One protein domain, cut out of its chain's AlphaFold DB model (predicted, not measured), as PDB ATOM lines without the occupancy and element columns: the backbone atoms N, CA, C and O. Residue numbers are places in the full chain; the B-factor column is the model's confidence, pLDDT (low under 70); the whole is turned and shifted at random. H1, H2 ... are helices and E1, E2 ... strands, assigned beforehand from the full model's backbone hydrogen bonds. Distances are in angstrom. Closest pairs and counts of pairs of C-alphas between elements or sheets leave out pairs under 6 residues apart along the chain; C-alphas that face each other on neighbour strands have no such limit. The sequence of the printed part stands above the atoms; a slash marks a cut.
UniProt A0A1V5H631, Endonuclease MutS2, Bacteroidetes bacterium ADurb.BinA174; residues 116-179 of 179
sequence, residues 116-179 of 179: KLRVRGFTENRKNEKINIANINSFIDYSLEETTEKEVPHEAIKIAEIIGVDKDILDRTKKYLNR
ATOM      1  N   LYS A 116      23.616 -43.441 -30.148       91.69
ATOM      2  CA  LYS A 116      24.196 -44.078 -28.964       91.69
ATOM      3  C   LYS A 116      23.367 -43.709 -27.749       91.69
ATOM      4  O   LYS A 116      23.065 -42.539 -27.528       91.69
ATOM      5  N   LEU A 117      23.003 -44.727 -26.986       91.69
ATOM      6  CA  LEU A 117      22.255 -44.600 -25.748       91.69
ATOM      7  C   LEU A 117      23.098 -45.179 -24.623       91.69
ATOM      8  O   LEU A 117      23.752 -46.205 -24.808       91.69
ATOM      9  N   ARG A 118      23.040 -44.551 -23.455       88.38
ATOM     10  CA  ARG A 118      23.581 -45.112 -22.219       88.38
ATOM     11  C   ARG A 118      22.517 -45.125 -21.138       88.38
ATOM     12  O   ARG A 118      21.579 -44.334 -21.178       88.38
ATOM     13  N   VAL A 119      22.684 -46.020 -20.175       87.81
ATOM     14  CA  VAL A 119      21.944 -45.948 -18.916       87.81
ATOM     15  C   VAL A 119      22.437 -44.720 -18.154       87.81
ATOM     16  O   VAL A 119      23.647 -44.509 -18.077       87.81
ATOM     17  N   ARG A 120      21.520 -43.908 -17.615       85.94
ATOM     18  CA  ARG A 120      21.879 -42.708 -16.846       85.94
ATOM     19  C   ARG A 120      22.729 -43.041 -15.614       85.94
ATOM     20  O   ARG A 120      23.603 -42.259 -15.254       85.94
ATOM     21  N   GLY A 121      22.499 -44.200 -15.000       85.81
ATOM     22  CA  GLY A 121      23.362 -44.732 -13.947       85.81
ATOM     23  C   GLY A 121      22.984 -44.204 -12.570       85.81
ATOM     24  O   GLY A 121      21.800 -44.056 -12.252       85.81
ATOM     25  N   PHE A 122      23.972 -43.958 -11.713       80.69
ATOM     26  CA  PHE A 122      23.706 -43.521 -10.343       80.69
ATOM     27  C   PHE A 122      23.034 -42.148 -10.281       80.69
ATOM     28  O   PHE A 122      23.546 -41.147 -10.777       80.69
ATOM     29  N   THR A 123      21.928 -42.085  -9.547       77.19
ATOM     30  CA  THR A 123      21.266 -40.824  -9.207       77.19
ATOM     31  C   THR A 123      21.929 -40.157  -8.008       77.19
ATOM     32  O   THR A 123      22.405 -40.818  -7.078       77.19
ATOM     33  N   GLU A 124      21.959 -38.823  -8.011       67.12
ATOM     34  CA  GLU A 124      22.397 -38.070  -6.840       67.12
ATOM     35  C   GLU A 124      21.475 -38.356  -5.656       67.12
ATOM     36  O   GLU A 124      20.254 -38.171  -5.702       67.12
ATOM     37  N   ASN A 125      22.084 -38.804  -4.568       62.75
ATOM     38  CA  ASN A 125      21.386 -39.180  -3.358       62.75
ATOM     39  C   ASN A 125      20.934 -37.932  -2.590       62.75
ATOM     40  O   ASN A 125      21.590 -37.480  -1.655       62.75
ATOM     41  N   ARG A 126      19.785 -37.373  -2.980       56.19
ATOM     42  CA  ARG A 126      19.209 -36.166  -2.358       56.19
ATOM     43  C   ARG A 126      18.882 -36.323  -0.864       56.19
ATOM     44  O   ARG A 126      18.596 -35.325  -0.214       56.19
ATOM     45  N   LYS A 127      18.893 -37.549  -0.317       58.66
ATOM     46  CA  LYS A 127      18.494 -37.862   1.067       58.66
ATOM     47  C   LYS A 127      19.643 -38.272   2.000       58.66
ATOM     48  O   LYS A 127      19.373 -38.555   3.163       58.66
ATOM     49  N   ASN A 128      20.902 -38.294   1.544       61.69
ATOM     50  CA  ASN A 128      22.047 -38.800   2.327       61.69
ATOM     51  C   ASN A 128      21.849 -40.233   2.881       61.69
ATOM     52  O   ASN A 128      22.446 -40.608   3.892       61.69
ATOM     53  N   GLU A 129      21.018 -41.061   2.242       67.88
ATOM     54  CA  GLU A 129      20.801 -42.445   2.680       67.88
ATOM     55  C   GLU A 129      22.039 -43.300   2.367       67.88
ATOM     56  O   GLU A 129      22.588 -43.230   1.273       67.88
ATOM     57  N   LYS A 130      22.521 -44.138   3.291       69.50
ATOM     58  CA  LYS A 130      23.642 -45.035   2.958       69.50
ATOM     59  C   LYS A 130      23.189 -46.064   1.916       69.50
ATOM     60  O   LYS A 130      22.272 -46.845   2.177       69.50
ATOM     61  N   ILE A 131      23.852 -46.074   0.759       75.88
ATOM     62  CA  ILE A 131      23.644 -47.101  -0.266       75.88
ATOM     63  C   ILE A 131      24.281 -48.403   0.230       75.88
ATOM     64  O   ILE A 131      25.402 -48.403   0.737       75.88
ATOM     65  N   ASN A 132      23.550 -49.501   0.111       78.50
ATOM     66  CA  ASN A 132      23.958 -50.854   0.452       78.50
ATOM     67  C   ASN A 132      23.418 -51.835  -0.602       78.50
ATOM     68  O   ASN A 132      22.662 -51.464  -1.496       78.50
ATOM     69  N   ILE A 133      23.780 -53.111  -0.480       79.38
ATOM     70  CA  ILE A 133      23.381 -54.164  -1.428       79.38
ATOM     71  C   ILE A 133      21.852 -54.273  -1.569       79.38
ATOM     72  O   ILE A 133      21.352 -54.541  -2.657       79.38
ATOM     73  N   ALA A 134      21.100 -54.046  -0.488       81.44
ATOM     74  CA  ALA A 134      19.650 -54.206  -0.488       81.44
ATOM     75  C   ALA A 134      18.915 -53.066  -1.211       81.44
ATOM     76  O   ALA A 134      17.822 -53.290  -1.728       81.44
ATOM     77  N   ASN A 135      19.489 -51.858  -1.256       82.25
ATOM     78  CA  ASN A 135      18.845 -50.683  -1.848       82.25
ATOM     79  C   ASN A 135      19.557 -50.124  -3.090       82.25
ATOM     80  O   ASN A 135      19.020 -49.209  -3.706       82.25
ATOM     81  N   ILE A 136      20.709 -50.671  -3.504       81.50
ATOM     82  CA  ILE A 136      21.515 -50.152  -4.626       81.50
ATOM     83  C   ILE A 136      20.702 -49.948  -5.910       81.50
ATOM     84  O   ILE A 136      20.812 -48.901  -6.543       81.50
ATOM     85  N   ASN A 137      19.816 -50.891  -6.240       81.56
ATOM     86  CA  ASN A 137      18.975 -50.820  -7.437       81.56
ATOM     87  C   ASN A 137      18.016 -49.619  -7.416       81.56
ATOM     88  O   ASN A 137      17.655 -49.117  -8.473       81.56
ATOM     89  N   SER A 138      17.616 -49.133  -6.236       82.75
ATOM     90  CA  SER A 138      16.762 -47.944  -6.096       82.75
ATOM     91  C   SER A 138      17.507 -46.633  -6.355       82.75
ATOM     92  O   SER A 138      16.865 -45.606  -6.553       82.75
ATOM     93  N   PHE A 139      18.843 -46.662  -6.358       82.69
ATOM     94  CA  PHE A 139      19.692 -45.505  -6.644       82.69
ATOM     95  C   PHE A 139      20.221 -45.491  -8.081       82.69
ATOM     96  O   PHE A 139      20.905 -44.536  -8.455       82.69
ATOM     97  N   ILE A 140      19.898 -46.506  -8.886       83.31
ATOM     98  CA  ILE A 140      20.274 -46.584 -10.297       83.31
ATOM     99  C   ILE A 140      19.064 -46.192 -11.148       83.31
ATOM    100  O   ILE A 140      18.022 -46.848 -11.122       83.31
ATOM    101  N   ASP A 141      19.207 -45.120 -11.921       86.94
ATOM    102  CA  ASP A 141      18.251 -44.741 -12.953       86.94
ATOM    103  C   ASP A 141      18.581 -45.510 -14.236       86.94
ATOM    104  O   ASP A 141      19.530 -45.200 -14.958       86.94
ATOM    105  N   TYR A 142      17.781 -46.544 -14.501       87.00
ATOM    106  CA  TYR A 142      17.888 -47.386 -15.693       87.00
ATOM    107  C   TYR A 142      17.328 -46.727 -16.965       87.00
ATOM    108  O   TYR A 142      17.266 -47.384 -18.009       87.00
ATOM    109  N   SER A 143      16.885 -45.464 -16.905       89.50
ATOM    110  CA  SER A 143      16.477 -44.731 -18.101       89.50
ATOM    111  C   SER A 143      17.650 -44.551 -19.063       89.50
ATOM    112  O   SER A 143      18.821 -44.498 -18.675       89.50
ATOM    113  N   LEU A 144      17.309 -44.510 -20.348       90.56
ATOM    114  CA  LEU A 144      18.273 -44.325 -21.418       90.56
ATOM    115  C   LEU A 144      18.356 -42.850 -21.778       90.56
ATOM    116  O   LEU A 144      17.330 -42.203 -21.994       90.56
ATOM    117  N   GLU A 145      19.574 -42.353 -21.915       90.56
ATOM    118  CA  GLU A 145      19.858 -41.028 -22.448       90.56
ATOM    119  C   GLU A 145      20.775 -41.128 -23.667       90.56
ATOM    120  O   GLU A 145      21.639 -42.007 -23.749       90.56
ATOM    121  N   GLU A 146      20.559 -40.245 -24.644       90.81
ATOM    122  CA  GLU A 146      21.468 -40.126 -25.780       90.81
ATOM    123  C   GLU A 146      22.799 -39.545 -25.320       90.81
ATOM    124  O   GLU A 146      22.844 -38.607 -24.523       90.81
ATOM    125  N   THR A 147      23.890 -40.105 -25.836       84.50
ATOM    126  CA  THR A 147      25.235 -39.638 -25.515       84.50
ATOM    127  C   THR A 147      26.085 -39.506 -26.769       84.50
ATOM    128  O   THR A 147      26.031 -40.329 -27.683       84.50
ATOM    129  N   THR A 148      26.892 -38.451 -26.804       75.31
ATOM    130  CA  THR A 148      27.976 -38.271 -27.779       75.31
ATOM    131  C   THR A 148      29.331 -38.669 -27.200       75.31
ATOM    132  O   THR A 148      30.328 -38.675 -27.922       75.31
ATOM    133  N   GLU A 149      29.383 -38.967 -25.900       67.94
ATOM    134  CA  GLU A 149      30.609 -39.325 -25.201       67.94
ATOM    135  C   GLU A 149      31.111 -40.688 -25.678       67.94
ATOM    136  O   GLU A 149      30.346 -41.624 -25.917       67.94
ATOM    137  N   LYS A 150      32.431 -40.779 -25.844       59.59
ATOM    138  CA  LYS A 150      33.110 -42.027 -26.206       59.59
ATOM    139  C   LYS A 150      33.451 -42.873 -24.983       59.59
ATOM    140  O   LYS A 150      33.690 -44.069 -25.129       59.59
ATOM    141  N   GLU A 151      33.510 -42.246 -23.812       58.09
ATOM    142  CA  GLU A 151      33.907 -42.888 -22.567       58.09
ATOM    143  C   GLU A 151      32.709 -43.546 -21.886       58.09
ATOM    144  O   GLU A 151      31.629 -42.970 -21.748       58.09
ATOM    145  N   VAL A 152      32.917 -44.795 -21.476       61.59
ATOM    146  CA  VAL A 152      31.942 -45.571 -20.717       61.59
ATOM    147  C   VAL A 152      32.072 -45.170 -19.242       61.59
ATOM    148  O   VAL A 152      33.186 -45.210 -18.717       61.59
ATOM    149  N   PRO A 153      30.976 -44.804 -18.551       64.06
ATOM    150  CA  PRO A 153      31.027 -44.412 -17.144       64.06
ATOM    151  C   PRO A 153      31.705 -45.469 -16.256       64.06
ATOM    152  O   PRO A 153      31.374 -46.654 -16.307       64.06
ATOM    153  N   HIS A 154      32.624 -45.043 -15.387       66.25
ATOM    154  CA  HIS A 154      33.355 -45.926 -14.467       66.25
ATOM    155  C   HIS A 154      32.565 -46.243 -13.184       66.25
ATOM    156  O   HIS A 154      33.033 -46.026 -12.066       66.25
ATOM    157  N   GLU A 155      31.353 -46.779 -13.322       74.44
ATOM    158  CA  GLU A 155      30.486 -47.068 -12.169       74.44
ATOM    159  C   GLU A 155      30.832 -48.383 -11.452       74.44
ATOM    160  O   GLU A 155      30.484 -48.561 -10.285       74.44
ATOM    161  N   ALA A 156      31.577 -49.282 -12.103       80.69
ATOM    162  CA  ALA A 156      31.913 -50.601 -11.564       80.69
ATOM    163  C   ALA A 156      32.663 -50.542 -10.218       80.69
ATOM    164  O   ALA A 156      32.344 -51.299  -9.302       80.69
ATOM    165  N   ILE A 157      33.621 -49.619 -10.062       82.31
ATOM    166  CA  ILE A 157      34.381 -49.463  -8.807       82.31
ATOM    167  C   ILE A 157      33.466 -48.963  -7.686       82.31
ATOM    168  O   ILE A 157      33.527 -49.466  -6.568       82.31
ATOM    169  N   LYS A 158      32.580 -48.012  -7.994       79.88
ATOM    170  CA  LYS A 158      31.617 -47.468  -7.032       79.88
ATOM    171  C   LYS A 158      30.630 -48.540  -6.564       79.88
ATOM    172  O   LYS A 158      30.324 -48.623  -5.379       79.88
ATOM    173  N   ILE A 159      30.172 -49.401  -7.475       83.44
ATOM    174  CA  ILE A 159      29.349 -50.570  -7.133       83.44
ATOM    175  C   ILE A 159      30.132 -51.520  -6.218       83.44
ATOM    176  O   ILE A 159      29.608 -51.939  -5.188       83.44
ATOM    177  N   ALA A 160      31.390 -51.822  -6.547       85.12
ATOM    178  CA  ALA A 160      32.234 -52.694  -5.734       85.12
ATOM    179  C   ALA A 160      32.456 -52.139  -4.310       85.12
ATOM    180  O   ALA A 160      32.380 -52.890  -3.338       85.12
ATOM    181  N   GLU A 161      32.636 -50.823  -4.167       83.44
ATOM    182  CA  GLU A 161      32.693 -50.140  -2.867       83.44
ATOM    183  C   GLU A 161      31.398 -50.309  -2.059       83.44
ATOM    184  O   GLU A 161      31.447 -50.629  -0.872       83.44
ATOM    185  N   ILE A 162      30.236 -50.134  -2.696       81.44
ATOM    186  CA  ILE A 162      28.916 -50.249  -2.051       81.44
ATOM    187  C   ILE A 162      28.625 -51.685  -1.597       81.44
ATOM    188  O   ILE A 162      28.012 -51.894  -0.549       81.44
ATOM    189  N   ILE A 163      29.064 -52.678  -2.374       82.94
ATOM    190  CA  ILE A 163      28.892 -54.101  -2.050       82.94
ATOM    191  C   ILE A 163      29.844 -54.538  -0.921       82.94
ATOM    192  O   ILE A 163      29.644 -55.587  -0.314       82.94
ATOM    193  N   GLY A 164      30.836 -53.713  -0.573       82.44
ATOM    194  CA  GLY A 164      31.786 -54.008   0.494       82.44
ATOM    195  C   GLY A 164      32.924 -54.920   0.046       82.44
ATOM    196  O   GLY A 164      33.421 -55.711   0.845       82.44
ATOM    197  N   VAL A 165      33.336 -54.823  -1.224       87.69
ATOM    198  CA  VAL A 165      34.575 -55.451  -1.701       87.69
ATOM    199  C   VAL A 165      35.760 -54.912  -0.892       87.69
ATOM    200  O   VAL A 165      35.772 -53.755  -0.472       87.69
ATOM    201  N   ASP A 166      36.743 -55.775  -0.651       91.94
ATOM    202  CA  ASP A 166      37.909 -55.472   0.173       91.94
ATOM    203  C   ASP A 166      38.638 -54.183  -0.259       91.94
ATOM    204  O   ASP A 166      38.897 -53.948  -1.446       91.94
ATOM    205  N   LYS A 167      38.985 -53.344   0.727       89.56
ATOM    206  CA  LYS A 167      39.590 -52.027   0.483       89.56
ATOM    207  C   LYS A 167      40.974 -52.127  -0.147       89.56
ATOM    208  O   LYS A 167      41.283 -51.313  -1.014       89.56
ATOM    209  N   ASP A 168      41.773 -53.129   0.215       91.94
ATOM    210  CA  ASP A 168      43.114 -53.288  -0.348       91.94
ATOM    211  C   ASP A 168      43.036 -53.633  -1.841       91.94
ATOM    212  O   ASP A 168      43.841 -53.145  -2.642       91.94
ATOM    213  N   ILE A 169      42.043 -54.435  -2.245       91.19
ATOM    214  CA  ILE A 169      41.770 -54.732  -3.659       91.19
ATOM    215  C   ILE A 169      41.297 -53.479  -4.403       91.19
ATOM    216  O   ILE A 169      41.775 -53.201  -5.509       91.19
ATOM    217  N   LEU A 170      40.386 -52.701  -3.814       89.50
ATOM    218  CA  LEU A 170      39.855 -51.484  -4.434       89.50
ATOM    219  C   LEU A 170      40.940 -50.418  -4.621       89.50
ATOM    220  O   LEU A 170      41.057 -49.839  -5.703       89.50
ATOM    221  N   ASP A 171      41.791 -50.212  -3.619       89.31
ATOM    222  CA  ASP A 171      42.897 -49.258  -3.687       89.31
ATOM    223  C   ASP A 171      43.949 -49.674  -4.717       89.31
ATOM    224  O   ASP A 171      44.511 -48.831  -5.419       89.31
ATOM    225  N   ARG A 172      44.201 -50.981  -4.870       90.31
ATOM    226  CA  ARG A 172      45.049 -51.499  -5.953       90.31
ATOM    227  C   ARG A 172      44.403 -51.290  -7.318       90.31
ATOM    228  O   ARG A 172      45.090 -50.842  -8.228       90.31
ATOM    229  N   THR A 173      43.106 -51.553  -7.451       87.75
ATOM    230  CA  THR A 173      42.355 -51.366  -8.703       87.75
ATOM    231  C   THR A 173      42.408 -49.912  -9.171       87.75
ATOM    232  O   THR A 173      42.746 -49.648 -10.324       87.75
ATOM    233  N   LYS A 174      42.186 -48.952  -8.263       85.56
ATOM    234  CA  LYS A 174      42.249 -47.510  -8.564       85.56
ATOM    235  C   LYS A 174      43.603 -47.059  -9.124       85.56
ATOM    236  O   LYS A 174      43.644 -46.131  -9.926       85.56
ATOM    237  N   LYS A 175      44.708 -47.724  -8.763       86.88
ATOM    238  CA  LYS A 175      46.045 -47.414  -9.309       86.88
ATOM    239  C   LYS A 175      46.178 -47.746 -10.795       86.88
ATOM    240  O   LYS A 175      46.963 -47.096 -11.475       86.88
ATOM    241  N   TYR A 176      45.445 -48.745 -11.285       83.81
ATOM    242  CA  TYR A 176      45.475 -49.143 -12.696       83.81
ATOM    243  C   TYR A 176      44.510 -48.340 -13.568       83.81
ATOM    244  O   TYR A 176      44.679 -48.338 -14.778       83.81
ATOM    245  N   LEU A 177      43.528 -47.656 -12.972       74.12
ATOM    246  CA  LEU A 177      42.576 -46.825 -13.713       74.12
ATOM    247  C   LEU A 177      43.192 -45.490 -14.175       74.12
ATOM    248  O   LEU A 177      42.826 -44.968 -15.217       74.12
ATOM    249  N   ASN A 178      44.136 -44.947 -13.399       59.88
ATOM    250  CA  ASN A 178      44.776 -43.647 -13.649       59.88
ATOM    251  C   ASN A 178      46.080 -43.755 -14.462       59.88
ATOM    252  O   ASN A 178      46.936 -42.870 -14.367       59.88
ATOM    253  N   ARG A 179      46.285 -44.866 -15.170       48.56
ATOM    254  CA  ARG A 179      47.531 -45.196 -15.863       48.56
ATOM    255  C   ARG A 179      47.283 -45.341 -17.353       48.56
ATOM    256  O   ARG A 179      48.152 -44.861 -18.108       48.56
TER     257      ARG A 179
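AT A GLANCE: This is residues 116 to 179 of the 179 residues of the protein "Endonuclease MutS2" of Bacteroidetes bacterium ADurb.BinA174 (UniProt A0A1V5H631). Picture a flat, loose assembly in two parts, a two-stranded ribbon of E1 and E2 at one end and a helical hairpin of H2 and H3 at the other, with H2 between the ribbon and H3. A long loop, residues 123 to 135, and the short helix H1 make the connection from E1 to E2. The printed part has 64 residues with three named helices and two named strands, in the order E1, H1, E2, H2, H3; the sheet's order is E1 - E2, antiparallel, and the class is mixed, helices and strands. The whole is loose, with a radius of gyration of the C-alphas of 13.6 A, and spans 36 by 32 by 16 A.

IN THESE COORDINATES: Find C-alpha 117 at (22.255, -44.600, -25.748); from there strand E1, residues 117 to 122, runs 15.5 A to C-alpha 122. After residues 123 to 135 comes helix H1, residues 136 to 139, only 5.4 A long. Strand E2, residues 140 to 146, follows directly and runs 16.8 A, ending at C-alpha 146 at (21.468, -40.126, -25.780). Look next for helix H2, residues 155 to 163, 12.4 A long, and then helix H3, residues 167 to 177, 15.4 A long, whose last C-alpha, 177, is at (42.576, -46.825, -13.713).

HOW THE PARTS SIT: Begin at the sheet, where E1 and E2 are antiparallel neighbours at 150 degrees. N 118 and O 145 are 2.9 A apart and N 141 and O 121 are 2.8 A apart, both within hydrogen-bond range. The C-alphas of Phe 122 and Phe 139, the closest of E1 and H1, are 5.8 A apart. Walk on to H2: its closest C-alpha to E1 is that of Glu 155, 7.7 A from the C-alpha of Gly 121. H1 and H2 are close but not clearly touching, the closest C-alphas being those of Ile 136 and Ile 162 at 7.8 A. H2 and H3 form a helical hairpin: they touch, with the C-alphas of Ile 157 and Leu 170 closest at 7.3 A, and run opposite ways at a shallow tilt of 3 degrees. H3 is apart from E1, H1 and E2. Every O i to N i+4 pair is within hydrogen-bond range in H2, 5 of 7 are in H3, and H1 is too short for such a pair.

THE WHOLE: The two C-alphas farthest apart, those of Glu 146 and Asp 168, are 35.9 A apart. The printed part has no cut and ends at residue 179, the chain's last residue. The link from E1 to H1, 13 residues, is long; E2 to H2, 8 residues, is short; H1 to E2 and H2 to H3 are tight. The mean pLDDT of the printed part is 79.4, and you will find values under 70 at residues 124 to 130, 149 to 154 and 178 to 179.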